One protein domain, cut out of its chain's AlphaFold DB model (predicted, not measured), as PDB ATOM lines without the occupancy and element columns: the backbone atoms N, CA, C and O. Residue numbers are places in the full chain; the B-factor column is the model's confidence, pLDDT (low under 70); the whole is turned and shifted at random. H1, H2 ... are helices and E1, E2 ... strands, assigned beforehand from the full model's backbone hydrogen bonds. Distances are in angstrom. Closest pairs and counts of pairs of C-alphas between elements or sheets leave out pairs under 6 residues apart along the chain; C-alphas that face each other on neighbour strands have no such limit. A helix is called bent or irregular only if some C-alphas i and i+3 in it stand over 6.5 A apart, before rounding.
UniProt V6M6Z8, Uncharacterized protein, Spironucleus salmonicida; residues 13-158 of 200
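Overview. This is residues 13 to 158 of the 200 residues of an uncharacterized protein of Spironucleus salmonicida (UniProt V6M6Z8). A twisted antiparallel sheet of five strands makes a wall, with H1 along one face and H4 beside H1 over the edge strand E5. H1 sits in the middle, between the sheet and the crossed helices H2 and H3, while the short H5 lies near H3, away from the sheet. The printed part has 146 residues with five named helices and five named strands, in the order H1 E1 E2 E3 E4 E5 H2 H3 H4 H5; the class is mixed, helices and strands. The sheet is branched at E3, and E2 E3 E4 E5 form a meander, each strand the antiparallel neighbour of the one before. The whole is compact, with a radius of gyration of the C-alphas of 15.2 A and a rounded outline of 41 by 40 by 28 A.

Along the chain. H1, residues 16 to 30, begins at C-alpha 16 (220.907, 203.073, 207.618) and is 21.6 A long; it is irregular, with C-alphas 17 and 20 7.6 A apart. E1 is residues 34 to 36, E2 41 to 43, E3 46 to 53 (23.3 A), E4 62 to 68 (19.7 A) and E5 75 to 81 (18.9 A). H2 is residues 96 to 104, H3 110 to 126 (24.2 A), H4 130 to 138, and H5 152 to 155, ending at C-alpha 155 (219.894, 211.520, 185.448).

Arrangement. H1, the hub, is on the sheet at a height of 10.0 A, along the strands, over E4 and only just over E3, with 3 C-alphas on it. E1 and E2 lie on one side of E3, E4 on the other side. N 35 and O 52 of E1 and E3 are 2.9 A apart, N 43 and O 46 of E2 and E3 2.9 A, N 51 and O 63 of E3 and E4 2.8 A, and N 64 and O 78 of E4 and E5 2.8 A, each within hydrogen-bond range. H1 touches H2 with residues 20 to 24 alone, closest at the C-alphas of Phe 24 and Ser 97, 5.5 A, a steep tilt of 44 degrees, opposite ways. H3 touches H1 with residues 120 to 125 alone, closest at the C-alphas of Ala 124 and Ala 25, 4.8 A, about perpendicular at 79 degrees. H2 and H3, a helical hairpin, only just touch, with 3 pairs of C-alphas within 8 A, the closest those of Phe 101 and Leu 117, 7.2 A. H4 is on the same face as H1 and touches it, closest at the C-alphas of His 26 and Ile 131, 6.2 A. H5 and H3 are near each other, with 7 pairs of C-alphas within 10 A. Every O i to N i+4 pair is within hydrogen-bond range in H2, H3 and H4, and 9 of 11 in H1; H5 is too short for such a pair.

Size, cuts and confidence. The C-alphas farthest apart, of Asp 109 and Ala 141, are 46.7 A apart. The printed part has no cut. The long links are E5 to H2 and H4 to H5. Mean pLDDT of the printed part is 83.7; among the residues under 70 are 86 to 91 and 148 to 154.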
ATOM      1  N   ARG A  13     227.998 195.588 207.185       89.19
ATOM      2  CA  ARG A  13     227.312 196.687 207.861       89.19
ATOM      3  C   ARG A  13     227.461 197.983 207.064       89.19
ATOM      4  O   ARG A  13     228.551 198.291 206.587       89.19
ATOM      5  N   ILE A  14     226.373 198.732 206.972       88.31
ATOM      6  CA  ILE A  14     226.298 200.098 206.460       88.31
ATOM      7  C   ILE A  14     225.356 200.906 207.354       88.31
ATOM      8  O   ILE A  14     224.424 200.355 207.947       88.31
ATOM      9  N   ASN A  15     225.593 202.211 207.445       87.44
ATOM     10  CA  ASN A  15     224.689 203.100 208.162       87.44
ATOM     11  C   ASN A  15     223.346 203.148 207.435       87.44
ATOM     12  O   ASN A  15     223.299 203.327 206.215       87.44
ATOM     13  N   LEU A  16     222.253 203.022 208.186       87.00
ATOM     14  CA  LEU A  16     220.907 203.073 207.618       87.00
ATOM     15  C   LEU A  16     220.612 204.435 206.964       87.00
ATOM     16  O   LEU A  16     220.005 204.473 205.895       87.00
ATOM     17  N   SER A  17     221.099 205.533 207.551       87.50
ATOM     18  CA  SER A  17     220.964 206.893 207.005       87.50
ATOM     19  C   SER A  17     221.614 207.067 205.631       87.50
ATOM     20  O   SER A  17     221.144 207.858 204.818       87.50
ATOM     21  N   ASP A  18     222.676 206.305 205.365       88.69
ATOM     22  CA  ASP A  18     223.486 206.414 204.152       88.69
ATOM     23  C   ASP A  18     223.114 205.342 203.118       88.69
ATOM     24  O   ASP A  18     223.704 205.282 202.039       88.69
ATOM     25  N   LEU A  19     222.137 204.482 203.425       90.38
ATOM     26  CA  LEU A  19     221.748 203.343 202.598       90.38
ATOM     27  C   LEU A  19     221.454 203.754 201.151       90.38
ATOM     28  O   LEU A  19     221.998 203.167 200.216       90.38
ATOM     29  N   ASP A  20     220.621 204.778 200.972       91.81
ATOM     30  CA  ASP A  20     220.249 205.260 199.641       91.81
ATOM     31  C   ASP A  20     221.438 205.873 198.902       91.81
ATOM     32  O   ASP A  20     221.552 205.703 197.691       91.81
ATOM     33  N   LEU A  21     222.358 206.524 199.622       94.00
ATOM     34  CA  LEU A  21     223.588 207.036 199.027       94.00
ATOM     35  C   LEU A  21     224.470 205.882 198.549       94.00
ATOM     36  O   LEU A  21     224.933 205.926 197.417       94.00
ATOM     37  N   TYR A  22     224.668 204.832 199.352       94.06
ATOM     38  CA  TYR A  22     225.487 203.679 198.958       94.06
ATOM     39  C   TYR A  22     224.911 202.922 197.762       94.06
ATOM     40  O   TYR A  22     225.663 202.535 196.866       94.06
ATOM     41  N   ILE A  23     223.589 202.726 197.730       94.88
ATOM     42  CA  ILE A  23     222.896 202.156 196.569       94.88
ATOM     43  C   ILE A  23     223.142 203.048 195.353       94.88
ATOM     44  O   ILE A  23     223.529 202.548 194.297       94.88
ATOM     45  N   PHE A  24     222.981 204.362 195.505       94.06
ATOM     46  CA  PHE A  24     223.111 205.270 194.380       94.06
ATOM     47  C   PHE A  24     224.548 205.393 193.871       94.06
ATOM     48  O   PHE A  24     224.776 205.400 192.668       94.06
ATOM     49  N   ALA A  25     225.535 205.420 194.762       93.69
ATOM     50  CA  ALA A  25     226.946 205.423 194.399       93.69
ATOM     51  C   ALA A  25     227.312 204.185 193.574       93.69
ATOM     52  O   ALA A  25     228.070 204.283 192.610       93.69
ATOM     53  N   HIS A  26     226.733 203.030 193.911       93.81
ATOM     54  CA  HIS A  26     226.899 201.811 193.130       93.81
ATOM     55  C   HIS A  26     226.240 201.906 191.751       93.81
ATOM     56  O   HIS A  26     226.866 201.574 190.743       93.81
ATOM     57  N   GLU A  27     224.993 202.384 191.704       91.25
ATOM     58  CA  GLU A  27     224.252 202.640 190.466       91.25
ATOM     59  C   GLU A  27     225.013 203.593 189.531       91.25
ATOM     60  O   GLU A  27     225.155 203.303 188.347       91.25
ATOM     61  N   LEU A  28     225.569 204.686 190.065       89.44
ATOM     62  CA  LEU A  28     226.414 205.620 189.327       89.44
ATOM     63  C   LEU A  28     227.675 204.905 188.829       89.44
ATOM     64  O   LEU A  28     227.874 204.776 187.621       89.44
ATOM     65  N   TYR A  29     228.474 204.335 189.736       88.69
ATOM     66  CA  TYR A  29     229.759 203.713 189.405       88.69
ATOM     67  C   TYR A  29     229.647 202.641 188.316       88.69
ATOM     68  O   TYR A  29     230.497 202.562 187.430       88.69
ATOM     69  N   THR A  30     228.614 201.805 188.390       85.81
ATOM     70  CA  THR A  30     228.413 200.669 187.479       85.81
ATOM     71  C   THR A  30     227.440 200.962 186.345       85.81
ATOM     72  O   THR A  30     227.214 200.093 185.509       85.81
ATOM     73  N   GLY A  31     226.782 202.123 186.347       84.38
ATOM     74  CA  GLY A  31     225.715 202.450 185.398       84.38
ATOM     75  C   GLY A  31     224.505 201.519 185.504       84.38
ATOM     76  O   GLY A  31     223.616 201.556 184.648       84.38
ATOM     77  N   CYS A  32     224.466 200.645 186.515       87.31
ATOM     78  CA  CYS A  32     223.382 199.703 186.696       87.31
ATOM     79  C   CYS A  32     222.162 200.413 187.281       87.31
ATOM     80  O   CYS A  32     222.264 201.289 188.135       87.31
ATOM     81  N   LYS A  33     220.982 200.014 186.823       88.12
ATOM     82  CA  LYS A  33     219.705 200.467 187.362       88.12
ATOM     83  C   LYS A  33     219.183 199.366 188.247       88.12
ATOM     84  O   LYS A  33     218.888 198.270 187.765       88.12
ATOM     85  N   LEU A  34     219.090 199.628 189.539       91.69
ATOM     86  CA  LEU A  34     218.563 198.656 190.475       91.69
ATOM     87  C   LEU A  34     217.037 198.712 190.498       91.69
ATOM     88  O   LEU A  34     216.390 199.669 190.076       91.69
ATOM     89  N   GLY A  35     216.425 197.632 190.960       90.12
ATOM     90  CA  GLY A  35     214.993 197.598 191.205       90.12
ATOM     91  C   GLY A  35     214.639 196.510 192.198       90.12
ATOM     92  O   GLY A  35     215.171 195.402 192.131       90.12
ATOM     93  N   ILE A  36     213.712 196.823 193.098       89.81
ATOM     94  CA  ILE A  36     213.267 195.907 194.149       89.81
ATOM     95  C   ILE A  36     212.505 194.727 193.520       89.81
ATOM     96  O   ILE A  36     211.620 194.911 192.677       89.81
ATOM     97  N   LYS A  37     212.843 193.493 193.910       86.25
ATOM     98  CA  LYS A  37     212.047 192.295 193.599       86.25
ATOM     99  C   LYS A  37     210.758 192.309 194.424       86.25
ATOM    100  O   LYS A  37     210.775 192.704 195.579       86.25
ATOM    101  N   ARG A  38     209.643 191.829 193.855       71.62
ATOM    102  CA  ARG A  38     208.300 191.889 194.480       71.62
ATOM    103  C   ARG A  38     208.207 191.282 195.894       71.62
ATOM    104  O   ARG A  38     207.275 191.599 196.619       71.62
ATOM    105  N   SER A  39     209.158 190.450 196.302       64.56
ATOM    106  CA  SER A  39     209.221 189.829 197.624       64.56
ATOM    107  C   SER A  39     209.949 190.717 198.641       64.56
ATOM    108  O   SER A  39     211.174 190.632 198.773       64.56
ATOM    109  N   LYS A  40     209.196 191.529 199.391       67.38
ATOM    110  CA  LYS A  40     209.658 192.063 200.679       67.38
ATOM    111  C   LYS A  40     209.295 191.064 201.768       67.38
ATOM    112  O   LYS A  40     208.152 190.622 201.836       67.38
ATOM    113  N   THR A  41     210.269 190.678 202.584       74.00
ATOM    114  CA  THR A  41     209.998 189.857 203.771       74.00
ATOM    115  C   THR A  41     210.005 190.779 204.974       74.00
ATOM    116  O   THR A  41     211.015 191.433 205.229       74.00
ATOM    117  N   TYR A  42     208.877 190.847 205.672       72.56
ATOM    118  CA  TYR A  42     208.723 191.614 206.898       72.56
ATOM    119  C   TYR A  42     208.738 190.656 208.083       72.56
ATOM    120  O   TYR A  42     208.034 189.647 208.087       72.56
ATOM    121  N   ASN A  43     209.560 190.967 209.072       72.25
ATOM    122  CA  ASN A  43     209.557 190.354 210.387       72.25
ATOM    123  C   ASN A  43     209.448 191.489 211.418       72.25
ATOM    124  O   ASN A  43     209.843 192.617 211.135       72.25
ATOM    125  N   VAL A  44     208.946 191.189 212.614       70.31
ATOM    126  CA  VAL A  44     208.761 192.144 213.722       70.31
ATOM    127  C   VAL A  44     210.049 192.905 214.067       70.31
ATOM    128  O   VAL A  44     209.984 194.020 214.554       70.31
ATOM    129  N   ASN A  45     211.224 192.320 213.807       74.44
ATOM    130  CA  ASN A  45     212.514 192.920 214.169       74.44
ATOM    131  C   ASN A  45     213.314 193.471 212.980       74.44
ATOM    132  O   ASN A  45     214.305 194.177 213.173       74.44
ATOM    133  N   HIS A  46     212.955 193.098 211.750       81.12
ATOM    134  CA  HIS A  46     213.694 193.501 210.557       81.12
ATOM    135  C   HIS A  46     212.862 193.333 209.289       81.12
ATOM    136  O   HIS A  46     212.003 192.455 209.199       81.12
ATOM    137  N   TYR A  47     213.188 194.105 208.257       86.94
ATOM    138  CA  TYR A  47     212.707 193.853 206.904       86.94
ATOM    139  C   TYR A  47     213.868 193.569 205.952       86.94
ATOM    140  O   TYR A  47     215.001 194.016 206.151       86.94
ATOM    141  N   VAL A  48     213.577 192.788 204.912       88.62
ATOM    142  CA  VAL A  48     214.547 192.422 203.877       88.62
ATOM    143  C   VAL A  48     214.071 192.919 202.525       88.62
ATOM    144  O   VAL A  48     212.982 192.562 202.065       88.62
ATOM    145  N   GLU A  49     214.929 193.679 201.853       90.69
ATOM    146  CA  GLU A  49     214.752 194.075 200.460       90.69
ATOM    147  C   GLU A  49     215.783 193.371 199.580       90.69
ATOM    148  O   GLU A  49     216.956 193.255 199.927       90.69
ATOM    149  N   THR A  50     215.337 192.863 198.431       91.94
ATOM    150  CA  THR A  50     216.235 192.306 197.413       91.94
ATOM    151  C   THR A  50     216.184 193.184 196.174       91.94
ATOM    152  O   THR A  50     215.131 193.312 195.548       91.94
ATOM    153  N   PHE A  51     217.319 193.758 195.808       93.00
ATOM    154  CA  PHE A  51     217.518 194.538 194.598       93.00
ATOM    155  C   PHE A  51     218.078 193.644 193.500       93.00
ATOM    156  O   PHE A  51     218.947 192.814 193.753       93.00
ATOM    157  N   ALA A  52     217.580 193.829 192.284       92.19
ATOM    158  CA  ALA A  52     218.094 193.189 191.083       92.19
ATOM    159  C   ALA A  52     218.557 194.243 190.084       92.19
ATOM    160  O   ALA A  52     217.942 195.311 190.000       92.19
ATOM    161  N   CYS A  53     219.567 193.915 189.280       90.25
ATOM    162  CA  CYS A  53     219.917 194.739 188.127       90.25
ATOM    163  C   CYS A  53     218.776 194.709 187.098       90.25
ATOM    164  O   CYS A  53     218.180 193.664 186.829       90.25
ATOM    165  N   LYS A  54     218.439 195.873 186.542       87.06
ATOM    166  CA  LYS A  54     217.380 196.067 185.545       87.06
ATOM    167  C   LYS A  54     217.904 196.473 184.174       87.06
ATOM    168  O   LYS A  54     217.069 196.595 183.276       87.06
ATOM    169  N   ASN A  55     219.223 196.649 184.019       78.81
ATOM    170  CA  ASN A  55     219.845 196.948 182.725       78.81
ATOM    171  C   ASN A  55     219.692 195.778 181.755       78.81
ATOM    172  O   ASN A  55     219.328 195.984 180.612       78.81
ATOM    173  N   PHE A  56     219.884 194.551 182.233       70.38
ATOM    174  CA  PHE A  56     219.786 193.357 181.401       70.38
ATOM    175  C   PHE A  56     218.836 192.353 182.038       70.38
ATOM    176  O   PHE A  56     218.948 192.061 183.229       70.38
ATOM    177  N   ILE A  57     217.931 191.784 181.237       69.38
ATOM    178  CA  ILE A  57     217.032 190.702 181.679       69.38
ATOM    179  C   ILE A  57     217.840 189.483 182.156       69.38
ATOM    180  O   ILE A  57     217.418 188.787 183.075       69.38
ATOM    181  N   SER A  58     219.016 189.257 181.567       78.19
ATOM    182  CA  SER A  58     219.914 188.144 181.879       78.19
ATOM    183  C   SER A  58     220.898 188.423 183.017       78.19
ATOM    184  O   SER A  58     221.561 187.486 183.458       78.19
ATOM    185  N   CYS A  59     221.006 189.661 183.523       87.44
ATOM    186  CA  CYS A  59     221.916 189.935 184.632       87.44
ATOM    187  C   CYS A  59     221.423 189.216 185.894       87.44
ATOM    188  O   CYS A  59     220.337 189.535 186.389       87.44
ATOM    189  N   PRO A  60     222.205 188.282 186.468       90.06
ATOM    190  CA  PRO A  60     221.756 187.528 187.624       90.06
ATOM    191  C   PRO A  60     221.915 188.307 188.932       90.06
ATOM    192  O   PRO A  60     221.576 187.747 189.971       90.06
ATOM    193  N   PHE A  61     222.442 189.539 188.899       93.00
ATOM    194  CA  PHE A  61     222.790 190.314 190.086       93.00
ATOM    195  C   PHE A  61     221.631 190.430 191.066       93.00
ATOM    196  O   PHE A  61     220.557 190.915 190.707       93.00
ATOM    197  N   ASP A  62     221.913 190.060 192.314       93.50
ATOM    198  CA  ASP A  62     220.987 190.136 193.435       93.50
ATOM    199  C   ASP A  62     221.706 190.698 194.663       93.50
ATOM    200  O   ASP A  62     222.625 190.073 195.194       93.50
ATOM    201  N   LEU A  63     221.239 191.840 195.159       94.50
ATOM    202  CA  LEU A  63     221.703 192.481 196.387       94.50
ATOM    203  C   LEU A  63     220.606 192.382 197.445       94.50
ATOM    204  O   LEU A  63     219.519 192.924 197.268       94.50
ATOM    205  N   LYS A  64     220.881 191.700 198.555       93.31
ATOM    206  CA  LYS A  64     219.987 191.665 199.717       93.31
ATOM    207  C   LYS A  64     220.402 192.710 200.733       93.31
ATOM    208  O   LYS A  64     221.582 192.791 201.058       93.31
ATOM    209  N   ILE A  65     219.429 193.440 201.262       91.88
ATOM    210  CA  ILE A  65     219.608 194.436 202.314       91.88
ATOM    211  C   ILE A  65     218.685 194.074 203.472       91.88
ATOM    212  O   ILE A  65     217.479 193.923 203.284       91.88
ATOM    213  N   TYR A  66     219.273 193.904 204.649       89.88
ATOM    214  CA  TYR A  66     218.593 193.667 205.915       89.88
ATOM    215  C   TYR A  66     218.583 194.979 206.689       89.88
ATOM    216  O   TYR A  66     219.647 195.549 206.930       89.88
ATOM    217  N   VAL A  67     217.400 195.442 207.077       87.56
ATOM    218  CA  VAL A  67     217.227 196.643 207.898       87.56
ATOM    219  C   VAL A  67     216.545 196.245 209.192       87.56
ATOM    220  O   VAL A  67     215.471 195.644 209.164       87.56
ATOM    221  N   PHE A  68     217.182 196.557 210.314       82.44
ATOM    222  CA  PHE A  68     216.706 196.208 211.646       82.44
ATOM    223  C   PHE A  68     215.966 197.384 212.261       82.44
ATOM    224  O   PHE A  68     216.467 198.498 212.244       82.44
ATOM    225  N   GLN A  69     214.773 197.130 212.795       72.19
ATOM    226  CA  GLN A  69     213.916 198.186 213.346       72.19
ATOM    227  C   GLN A  69     214.328 198.619 214.759       72.19
ATOM    228  O   GLN A  69     213.978 199.709 215.178       72.19
ATOM    229  N   ASN A  70     215.078 197.775 215.479       70.56
ATOM    230  CA  ASN A  70     215.502 198.029 216.863       70.56
ATOM    231  C   ASN A  70     216.957 198.527 216.967       70.56
ATOM    232  O   ASN A  70     217.480 198.679 218.067       70.56
ATOM    233  N   ASP A  71     217.630 198.718 215.829       70.56
ATOM    234  CA  ASP A  71     218.971 199.294 215.735       70.56
ATOM    235  C   ASP A  71     218.965 200.286 214.570       70.56
ATOM    236  O   ASP A  71     219.268 199.935 213.425       70.56
ATOM    237  N   ASP A  72     218.607 201.531 214.886       58.91
ATOM    238  CA  ASP A  72     218.469 202.647 213.942       58.91
ATOM    239  C   ASP A  72     219.758 202.953 213.161       58.91
ATOM    240  O   ASP A  72     219.785 203.822 212.286       58.91
ATOM    241  N   HIS A  73     220.867 202.284 213.480       62.50
ATOM    242  CA  HIS A  73     222.181 202.561 212.914       62.50
ATOM    243  C   HIS A  73     222.720 201.425 212.047       62.50
ATOM    244  O   HIS A  73     223.768 201.596 211.422       62.50
ATOM    245  N   SER A  74     222.026 200.288 211.943       75.44
ATOM    246  CA  SER A  74     222.593 199.114 211.278       75.44
ATOM    247  C   SER A  74     221.689 198.542 210.193       75.44
ATOM    248  O   SER A  74     220.781 197.749 210.442       75.44
ATOM    249  N   ALA A  75     222.027 198.863 208.945       89.00
ATOM    250  CA  ALA A  75     221.641 198.060 207.795       89.00
ATOM    251  C   ALA A  75     222.797 197.123 207.411       89.00
ATOM    252  O   ALA A  75     223.972 197.418 207.633       89.00
ATOM    253  N   PHE A  76     222.478 195.974 206.822       91.25
ATOM    254  CA  PHE A  76     223.476 195.036 206.312       91.25
ATOM    255  C   PHE A  76     223.169 194.691 204.870       91.25
ATOM    256  O   PHE A  76     222.039 194.327 204.560       91.25
ATOM    257  N   PHE A  77     224.172 194.723 203.998       93.44
ATOM    258  CA  PHE A  77     224.014 194.268 202.622       93.44
ATOM    259  C   PHE A  77     224.793 192.981 202.349       93.44
ATOM    260  O   PHE A  77     225.840 192.712 202.939       93.44
ATOM    261  N   ARG A  78     224.297 192.176 201.416       93.62
ATOM    262  CA  ARG A  78     224.983 190.990 200.909       93.62
ATOM    263  C   ARG A  78     224.701 190.821 199.427       93.62
ATOM    264  O   ARG A  78     223.544 190.812 199.012       93.62
ATOM    265  N   ILE A  79     225.755 190.605 198.652       94.62
ATOM    266  CA  ILE A  79     225.630 190.236 197.246       94.62
ATOM    267  C   ILE A  79     225.363 188.729 197.192       94.62
ATOM    268  O   ILE A  79     226.140 187.918 197.690       94.62
ATOM    269  N   ILE A  80     224.206 188.350 196.662       93.50
ATOM    270  CA  ILE A  80     223.785 186.951 196.512       93.50
ATOM    271  C   ILE A  80     224.260 186.399 195.172       93.50
ATOM    272  O   ILE A  80     224.637 185.233 195.089       93.50
ATOM    273  N   LYS A  81     224.243 187.237 194.134       93.50
ATOM    274  CA  LYS A  81     224.697 186.908 192.784       93.50
ATOM    275  C   LYS A  81     225.421 188.116 192.179       93.50
ATOM    276  O   LYS A  81     224.979 189.240 192.424       93.50
ATOM    277  N   PRO A  82     226.501 187.911 191.410       93.69
ATOM    278  CA  PRO A  82     227.286 188.993 190.821       93.69
ATOM    279  C   PRO A  82     226.588 189.638 189.619       93.69
ATOM    280  O   PRO A  82     225.729 189.029 188.985       93.69
ATOM    281  N   HIS A  83     227.006 190.853 189.260       90.75
ATOM    282  CA  HIS A  83     226.783 191.374 187.911       90.75
ATOM    283  C   HIS A  83     227.506 190.509 186.877       90.75
ATOM    284  O   HIS A  83     228.637 190.091 187.119       90.75
ATOM    285  N   LEU A  84     226.844 190.274 185.740       86.31
ATOM    286  CA  LEU A  84     227.394 189.618 184.549       86.31
ATOM    287  C   LEU A  84     227.017 190.426 183.301       86.31
ATOM    288  O   LEU A  84     226.202 189.987 182.494       86.31
ATOM    289  N   HIS A  85     227.523 191.650 183.195       75.19
ATOM    290  CA  HIS A  85     227.409 192.460 181.984       75.19
ATOM    291  C   HIS A  85     228.435 193.589 181.994       75.19
ATOM    292  O   HIS A  85     228.753 194.142 183.053       75.19
ATOM    293  N   ASP A  86     228.860 193.974 180.797       66.31
ATOM    294  CA  ASP A  86     229.528 195.245 180.554       66.31
ATOM    295  C   ASP A  86     228.473 196.340 180.317       66.31
ATOM    296  O   ASP A  86     227.308 196.060 180.023       66.31
ATOM    297  N   ILE A  87     228.839 197.606 180.520       63.44
ATOM    298  CA  ILE A  87     227.916 198.751 180.409       63.44
ATOM    299  C   ILE A  87     227.767 199.122 178.936       63.44
ATOM    300  O   ILE A  87     228.258 200.148 178.479       63.44
ATOM    301  N   THR A  88     227.151 198.238 178.165       56.91
ATOM    302  CA  THR A  88     226.911 198.453 176.735       56.91
ATOM    303  C   THR A  88     225.442 198.734 176.436       56.91
ATOM    304  O   THR A  88     225.158 199.454 175.485       56.91
ATOM    305  N   GLU A  89     224.505 198.277 177.277       59.09
ATOM    306  CA  GLU A  89     223.076 198.580 177.121       59.09
ATOM    307  C   GLU A  89     222.582 199.547 178.201       59.09
ATOM    308  O   GLU A  89     222.491 199.227 179.393       59.09
ATOM    309  N   ASN A  90     222.231 200.755 177.764       61.81
ATOM    310  CA  ASN A  90     221.517 201.723 178.579       61.81
ATOM    311  C   ASN A  90     220.010 201.514 178.374       61.81
ATOM    312  O   ASN A  90     219.480 201.775 177.301       61.81
ATOM    313  N   THR A  91     219.311 201.012 179.393       68.00
ATOM    314  CA  THR A  91     217.839 200.909 179.345       68.00
ATOM    315  C   THR A  91     217.197 202.261 179.634       68.00
ATOM    316  O   THR A  91     217.723 202.996 180.452       68.00
ATOM    317  N   ASP A  92     216.004 202.569 179.128       70.38
ATOM    318  CA  ASP A  92     215.307 203.837 179.456       70.38
ATOM    319  C   ASP A  92     214.803 203.937 180.911       70.38
ATOM    320  O   ASP A  92     214.143 204.900 181.312       70.38
ATOM    321  N   LYS A  93     215.072 202.927 181.747       74.94
ATOM    322  CA  LYS A  93     214.637 202.937 183.145       74.94
ATOM    323  C   LYS A  93     215.442 203.982 183.926       74.94
ATOM    324  O   LYS A  93     216.658 204.047 183.773       74.94
ATOM    325  N   PRO A  94     214.816 204.783 184.795       79.38
ATOM    326  CA  PRO A  94     215.575 205.666 185.667       79.38
ATOM    327  C   PRO A  94     216.159 204.881 186.847       79.38
ATOM    328  O   PRO A  94     215.568 203.887 187.274       79.38
ATOM    329  N   PHE A  95     217.279 205.353 187.391       87.38
ATOM    330  CA  PHE A  95     217.906 204.812 188.601       87.38
ATOM    331  C   PHE A  95     216.923 204.708 189.768       87.38
ATOM    332  O   PHE A  95     216.083 205.596 189.960       87.38
ATOM    333  N   TYR A  96     217.025 203.638 190.557       90.19
ATOM    334  CA  TYR A  96     216.151 203.411 191.707       90.19
ATOM    335  C   TYR A  96     216.211 204.589 192.675       90.19
ATOM    336  O   TYR A  96     215.172 205.114 193.085       90.19
ATOM    337  N   SER A  97     217.423 205.039 192.985       91.38
ATOM    338  CA  SER A  97     217.661 206.079 193.983       91.38
ATOM    339  C   SER A  97     217.055 207.419 193.554       91.38
ATOM    340  O   SER A  97     216.415 208.098 194.354       91.38
ATOM    341  N   VAL A  98     217.122 207.746 192.258       88.19
ATOM    342  CA  VAL A  98     216.457 208.926 191.676       88.19
ATOM    343  C   VAL A  98     214.933 208.796 191.745       88.19
ATOM    344  O   VAL A  98     214.238 209.741 192.119       88.19
ATOM    345  N   GLN A  99     214.375 207.623 191.423       86.81
ATOM    346  CA  GLN A  99     212.930 207.396 191.541       86.81
ATOM    347  C   GLN A  99     212.439 207.556 192.984       86.81
ATOM    348  O   GLN A  99     211.385 208.159 193.204       86.81
ATOM    349  N   LYS A 100     213.196 207.025 193.952       88.81
ATOM    350  CA  LYS A 100     212.902 207.134 195.382       88.81
ATOM    351  C   LYS A 100     212.977 208.587 195.849       88.81
ATOM    352  O   LYS A 100     212.048 209.039 196.512       88.81
ATOM    353  N   PHE A 101     214.001 209.331 195.424       89.62
ATOM    354  CA  PHE A 101     214.141 210.760 195.710       89.62
ATOM    355  C   PHE A 101     212.931 211.567 195.217       89.62
ATOM    356  O   PHE A 101     212.334 212.314 195.992       89.62
ATOM    357  N   ILE A 102     212.517 211.377 193.956       85.44
ATOM    358  CA  ILE A 102     211.351 212.073 193.381       85.44
ATOM    359  C   ILE A 102     210.081 211.736 194.163       85.44
ATOM    360  O   ILE A 102     209.266 212.614 194.426       85.44
ATOM    361  N   ARG A 103     209.898 210.465 194.545       86.19
ATOM    362  CA  ARG A 103     208.739 210.039 195.336       86.19
ATOM    363  C   ARG A 103     208.727 210.695 196.718       86.19
ATOM    364  O   ARG A 103     207.673 211.145 197.145       86.19
ATOM    365  N   ALA A 104     209.866 210.765 197.404       87.56
ATOM    366  CA  ALA A 104     209.959 211.377 198.730       87.56
ATOM    367  C   ALA A 104     209.713 212.895 198.696       87.56
ATOM    368  O   ALA A 104     209.114 213.443 199.611       87.56
ATOM    369  N   ASN A 105     210.119 213.562 197.613       86.62
ATOM    370  CA  ASN A 105     210.057 215.019 197.495       86.62
ATOM    371  C   ASN A 105     208.903 215.514 196.612       86.62
ATOM    372  O   ASN A 105     208.845 216.697 196.304       86.62
ATOM    373  N   HIS A 106     207.962 214.653 196.216       83.50
ATOM    374  CA  HIS A 106     206.935 214.961 195.212       83.50
ATOM    375  C   HIS A 106     206.043 216.177 195.540       83.50
ATOM    376  O   HIS A 106     205.394 216.716 194.647       83.50
ATOM    377  N   ASN A 107     206.006 216.653 196.783       80.88
ATOM    378  CA  ASN A 107     205.245 217.844 197.160       80.88
ATOM    379  C   ASN A 107     206.013 219.166 197.002       80.88
ATOM    380  O   ASN A 107     205.383 220.221 196.985       80.88
ATOM    381  N   GLN A 108     207.327 219.123 196.784       83.94
ATOM    382  CA  GLN A 108     208.145 220.307 196.522       83.94
ATOM    383  C   GLN A 108     207.921 220.861 195.109       83.94
ATOM    384  O   GLN A 108     207.495 220.150 194.187       83.94
ATOM    385  N   ASP A 109     208.230 222.144 194.922       84.12
ATOM    386  CA  ASP A 109     208.308 222.732 193.592       84.12
ATOM    387  C   ASP A 109     209.491 222.147 192.800       84.12
ATOM    388  O   ASP A 109     210.428 221.552 193.344       84.12
ATOM    389  N   ARG A 110     209.442 222.307 191.475       79.94
ATOM    390  CA  ARG A 110     210.442 221.729 190.574       79.94
ATOM    391  C   ARG A 110     211.855 222.236 190.869       79.94
ATOM    392  O   ARG A 110     212.786 221.442 190.797       79.94
ATOM    393  N   GLN A 111     212.023 223.528 191.142       84.94
ATOM    394  CA  GLN A 111     213.349 224.114 191.301       84.94
ATOM    395  C   GLN A 111     214.014 223.589 192.573       84.94
ATOM    396  O   GLN A 111     215.151 223.124 192.507       84.94
ATOM    397  N   SER A 112     213.282 223.558 193.685       89.00
ATOM    398  CA  SER A 112     213.764 222.974 194.942       89.00
ATOM    399  C   SER A 112     214.136 221.500 194.782       89.00
ATOM    400  O   SER A 112     215.199 221.070 195.229       89.00
ATOM    401  N   MET A 113     213.314 220.728 194.067       84.75
ATOM    402  CA  MET A 113     213.583 219.309 193.838       84.75
ATOM    403  C   MET A 113     214.817 219.074 192.961       84.75
ATOM    404  O   MET A 113     215.546 218.115 193.194       84.75
ATOM    405  N   LEU A 114     215.068 219.936 191.970       83.75
ATOM    406  CA  LEU A 114     216.276 219.862 191.145       83.75
ATOM    407  C   LEU A 114     217.536 220.170 191.946       83.75
ATOM    408  O   LEU A 114     218.508 219.432 191.822       83.75
ATOM    409  N   VAL A 115     217.509 221.209 192.783       88.94
ATOM    410  CA  VAL A 115     218.625 221.532 193.686       88.94
ATOM    411  C   VAL A 115     218.888 220.358 194.632       88.94
ATOM    412  O   VAL A 115     220.013 219.877 194.722       88.94
ATOM    413  N   GLY A 116     217.841 219.812 195.256       90.31
ATOM    414  CA  GLY A 116     217.986 218.663 196.147       90.31
ATOM    415  C   GLY A 116     218.479 217.397 195.434       90.31
ATOM    416  O   GLY A 116     219.280 216.649 195.994       90.31
ATOM    417  N   LEU A 117     218.041 217.154 194.194       87.62
ATOM    418  CA  LEU A 117     218.499 216.014 193.399       87.62
ATOM    419  C   LEU A 117     219.966 216.184 192.985       87.62
ATOM    420  O   LEU A 117     220.734 215.231 193.080       87.62
ATOM    421  N   GLN A 118     220.369 217.393 192.595       88.38
ATOM    422  CA  GLN A 118     221.762 217.734 192.312       88.38
ATOM    423  C   GLN A 118     222.651 217.467 193.533       88.38
ATOM    424  O   GLN A 118     223.679 216.800 193.414       88.38
ATOM    425  N   ASP A 119     222.233 217.916 194.718       91.56
ATOM    426  CA  ASP A 119     222.950 217.666 195.971       91.56
ATOM    427  C   ASP A 119     223.022 216.176 196.304       91.56
ATOM    428  O   ASP A 119     224.061 215.681 196.743       91.56
ATOM    429  N   PHE A 120     221.933 215.440 196.080       91.50
ATOM    430  CA  PHE A 120     221.890 213.997 196.284       91.50
ATOM    431  C   PHE A 120     222.869 213.262 195.358       91.50
ATOM    432  O   PHE A 120     223.604 212.388 195.818       91.50
ATOM    433  N   ILE A 121     222.946 213.654 194.083       90.00
ATOM    434  CA  ILE A 121     223.885 213.077 193.114       90.00
ATOM    435  C   ILE A 121     225.329 213.439 193.472       90.00
ATOM    436  O   ILE A 121     226.196 212.566 193.444       90.00
ATOM    437  N   ASN A 122     225.591 214.687 193.866       90.38
ATOM    438  CA  ASN A 122     226.914 215.130 194.307       90.38
ATOM    439  C   ASN A 122     227.391 214.339 195.537       90.38
ATOM    440  O   ASN A 122     228.527 213.869 195.568       90.38
ATOM    441  N   LYS A 123     226.511 214.136 196.528       93.50
ATOM    442  CA  LYS A 123     226.794 213.312 197.713       93.50
ATOM    443  C   LYS A 123     227.043 211.851 197.347       93.50
ATOM    444  O   LYS A 123     228.000 211.262 197.826       93.50
ATOM    445  N   ALA A 124     226.221 211.260 196.481       92.81
ATOM    446  CA  ALA A 124     226.422 209.879 196.045       92.81
ATOM    447  C   ALA A 124     227.726 209.705 195.244       92.81
ATOM    448  O   ALA A 124     228.420 208.706 195.395       92.81
ATOM    449  N   SER A 125     228.090 210.698 194.429       89.88
ATOM    450  CA  SER A 125     229.316 210.684 193.622       89.88
ATOM    451  C   SER A 125     230.587 210.869 194.453       89.88
ATOM    452  O   SER A 125     231.656 210.430 194.030       89.88
ATOM    453  N   SER A 126     230.495 211.522 195.617       91.44
ATOM    454  CA  SER A 126     231.641 211.754 196.502       91.44
ATOM    455  C   SER A 126     231.931 210.587 197.445       91.44
ATOM    456  O   SER A 126     233.034 210.499 197.989       91.44
ATOM    457  N   ILE A 127     230.980 209.667 197.632       91.75
ATOM    458  CA  ILE A 127     231.183 208.497 198.482       91.75
ATOM    459  C   ILE A 127     231.756 207.307 197.710       91.75
ATOM    460  O   ILE A 127     231.660 207.158 196.494       91.75
ATOM    461  N   LYS A 128     232.363 206.403 198.473       91.44
ATOM    462  CA  LYS A 128     232.964 205.177 197.963       91.44
ATOM    463  C   LYS A 128     231.875 204.165 197.572       91.44
ATOM    464  O   LYS A 128     231.018 203.842 198.392       91.44
ATOM    465  N   ASP A 129     231.976 203.572 196.379       92.56
ATOM    466  CA  ASP A 129     231.159 202.416 195.969       92.56
ATOM    467  C   ASP A 129     231.551 201.151 196.762       92.56
ATOM    468  O   ASP A 129     232.354 200.317 196.324       92.56
ATOM    469  N   VAL A 130     231.021 201.030 197.982       93.50
ATOM    470  CA  VAL A 130     231.279 199.897 198.885       93.50
ATOM    471  C   VAL A 130     230.682 198.590 198.359       93.50
ATOM    472  O   VAL A 130     231.267 197.526 198.570       93.50
ATOM    473  N   ILE A 131     229.566 198.659 197.624       94.81
ATOM    474  CA  ILE A 131     228.897 197.488 197.045       94.81
ATOM    475  C   ILE A 131     229.766 196.911 195.927       94.81
ATOM    476  O   ILE A 131     230.109 195.730 195.966       94.81
ATOM    477  N   GLY A 132     230.207 197.728 194.971       92.81
ATOM    478  CA  GLY A 132     231.058 197.264 193.876       92.81
ATOM    479  C   GLY A 132     232.463 196.885 194.336       92.81
ATOM    480  O   GLY A 132     233.071 195.980 193.770       92.81
ATOM    481  N   GLN A 133     232.988 197.490 195.407       92.88
ATOM    482  CA  GLN A 133     234.218 196.991 196.037       92.88
ATOM    483  C   GLN A 133     234.053 195.588 196.584       92.88
ATOM    484  O   GLN A 133     234.949 194.758 196.419       92.88
ATOM    485  N   ARG A 134     232.913 195.318 197.216       93.94
ATOM    486  CA  ARG A 134     232.639 193.992 197.734       93.94
ATOM    487  C   ARG A 134     232.367 192.987 196.627       93.94
ATOM    488  O   ARG A 134     232.889 191.879 196.706       93.94
ATOM    489  N   HIS A 135     231.684 193.400 195.560       93.69
ATOM    490  CA  HIS A 135     231.539 192.602 194.342       93.69
ATOM    491  C   HIS A 135     232.912 192.179 193.808       93.69
ATOM    492  O   HIS A 135     233.188 190.986 193.724       93.69
ATOM    493  N   ARG A 136     233.816 193.138 193.565       91.44
ATOM    494  CA  ARG A 136     235.174 192.858 193.071       91.44
ATOM    495  C   ARG A 136     235.976 191.956 194.008       91.44
ATOM    496  O   ARG A 136     236.802 191.180 193.544       91.44
ATOM    497  N   PHE A 137     235.759 192.053 195.318       92.75
ATOM    498  CA  PHE A 137     236.441 191.199 196.288       92.75
ATOM    499  C   PHE A 137     235.919 189.754 196.280       92.75
ATOM    500  O   PHE A 137     236.720 188.824 196.357       92.75
ATOM    501  N   GLU A 138     234.600 189.561 196.229       92.94
ATOM    502  CA  GLU A 138     233.951 188.244 196.319       92.94
ATOM    503  C   GLU A 138     233.937 187.502 194.982       92.94
ATOM    504  O   GLU A 138     234.034 186.279 194.948       92.94
ATOM    505  N   PHE A 139     233.879 188.243 193.878       91.38
ATOM    506  CA  PHE A 139     233.725 187.720 192.526       91.38
ATOM    507  C   PHE A 139     234.881 188.163 191.622       91.38
ATOM    508  O   PHE A 139     234.663 188.603 190.501       91.38
ATOM    509  N   LYS A 140     236.126 188.034 192.103       88.44
ATOM    510  CA  LYS A 140     237.353 188.519 191.426       88.44
ATOM    511  C   LYS A 140     237.510 188.076 189.970       88.44
ATOM    512  O   LYS A 140     238.132 188.782 189.188       88.44
ATOM    513  N   ALA A 141     236.991 186.897 189.628       86.31
ATOM    514  CA  ALA A 141     237.063 186.343 188.278       86.31
ATOM    515  C   ALA A 141     236.063 186.982 187.297       86.31
ATOM    516  O   ALA A 141     236.133 186.712 186.102       86.31
ATOM    517  N   LEU A 142     235.118 187.789 187.788       85.75
ATOM    518  CA  LEU A 142     234.055 188.389 186.993       85.75
ATOM    519  C   LEU A 142     234.292 189.898 186.865       85.75
ATOM    520  O   LEU A 142     234.373 190.587 187.889       85.75
ATOM    521  N   PRO A 143     234.390 190.436 185.639       80.44
ATOM    522  CA  PRO A 143     234.527 191.869 185.450       80.44
ATOM    523  C   PRO A 143     233.264 192.579 185.942       80.44
ATOM    524  O   PRO A 143     232.138 192.137 185.707       80.44
ATOM    525  N   LEU A 144     233.461 193.694 186.642       83.31
ATOM    526  CA  LEU A 144     232.391 194.627 186.962       83.31
ATOM    527  C   LEU A 144     232.561 195.850 186.072       83.31
ATOM    528  O   LEU A 144     233.542 196.583 186.224       83.31
ATOM    529  N   GLY A 145     231.603 196.064 185.171       76.50
ATOM    530  CA  GLY A 145     231.567 197.253 184.331       76.50
ATOM    531  C   GLY A 145     231.622 198.534 185.166       76.50
ATOM    532  O   GLY A 145     231.029 198.621 186.246       76.50
ATOM    533  N   ARG A 146     232.348 199.534 184.659       81.00
ATOM    534  CA  ARG A 146     232.473 200.860 185.268       81.00
ATOM    535  C   ARG A 146     232.060 201.933 184.272       81.00
ATOM    536  O   ARG A 146     232.564 201.953 183.152       81.00
ATOM    537  N   THR A 147     231.189 202.840 184.692       75.69
ATOM    538  CA  THR A 147     230.822 204.002 183.888       75.69
ATOM    539  C   THR A 147     231.944 205.029 183.966       75.69
ATOM    540  O   THR A 147     232.443 205.339 185.050       75.69
ATOM    541  N   THR A 148     232.373 205.543 182.816       59.41
ATOM    542  CA  THR A 148     233.475 206.511 182.725       59.41
ATOM    543  C   THR A 148     233.014 207.956 182.904       59.41
ATOM    544  O   THR A 148     233.807 208.776 183.356       59.41
ATOM    545  N   ALA A 149     231.743 208.256 182.620       60.97
ATOM    546  CA  ALA A 149     231.104 209.535 182.912       60.97
ATOM    547  C   ALA A 149     229.575 209.390 182.881       60.97
ATOM    548  O   ALA A 149     229.039 208.653 182.054       60.97
ATOM    549  N   TYR A 150     228.880 210.111 183.756       65.62
ATOM    550  CA  TYR A 150     227.433 210.313 183.680       65.62
ATOM    551  C   TYR A 150     227.193 211.783 183.361       65.62
ATOM    552  O   TYR A 150     227.809 212.657 183.972       65.62
ATOM    553  N   VAL A 151     226.307 212.045 182.409       67.69
ATOM    554  CA  VAL A 151     225.811 213.389 182.125       67.69
ATOM    555  C   VAL A 151     224.696 213.655 183.131       67.69
ATOM    556  O   VAL A 151     223.759 212.863 183.245       67.69
ATOM    557  N   MET A 152     224.827 214.716 183.927       65.62
ATOM    558  CA  MET A 152     223.888 215.004 185.016       65.62
ATOM    559  C   MET A 152     222.460 215.140 184.487       65.62
ATOM    560  O   MET A 152     221.504 214.638 185.075       65.62
ATOM    561  N   GLU A 153     222.335 215.772 183.328       66.62
ATOM    562  CA  GLU A 153     221.095 216.012 182.611       66.62
ATOM    563  C   GLU A 153     220.370 214.705 182.254       66.62
ATOM    564  O   GLU A 153     219.141 214.676 182.282       66.62
ATOM    565  N   ASP A 154     221.104 213.609 182.030       68.56
ATOM    566  CA  ASP A 154     220.538 212.285 181.727       68.56
ATOM    567  C   ASP A 154     219.977 211.583 182.975       68.56
ATOM    568  O   ASP A 154     219.159 210.663 182.881       68.56
ATOM    569  N   LEU A 155     220.409 212.008 184.166       70.25
ATOM    570  CA  LEU A 155     219.894 211.520 185.448       70.25
ATOM    571  C   LEU A 155     218.605 212.240 185.848       70.25
ATOM    572  O   LEU A 155     217.820 211.717 186.648       70.25
ATOM    573  N   LEU A 156     218.377 213.431 185.295       66.50
ATOM    574  CA  LEU A 156     217.204 214.235 185.582       66.50
ATOM    575  C   LEU A 156     216.013 213.739 184.745       66.50
ATOM    576  O   LEU A 156     216.102 213.595 183.526       66.50
ATOM    577  N   PRO A 157     214.846 213.486 185.358       65.69
ATOM    578  CA  PRO A 157     213.647 213.210 184.580       65.69
ATOM    579  C   PRO A 157     213.305 214.419 183.698       65.69
ATOM    580  O   PRO A 157     213.330 215.562 184.159       65.69
ATOM    581  N   SER A 158     212.890 214.171 182.452       68.38
ATOM    582  CA  SER A 158     212.342 215.232 181.600       68.38
ATOM    583  C   SER A 158     211.171 215.946 182.290       68.38
ATOM    584  O   SER A 158     210.439 215.337 183.076       68.38
TER     585      SER A 158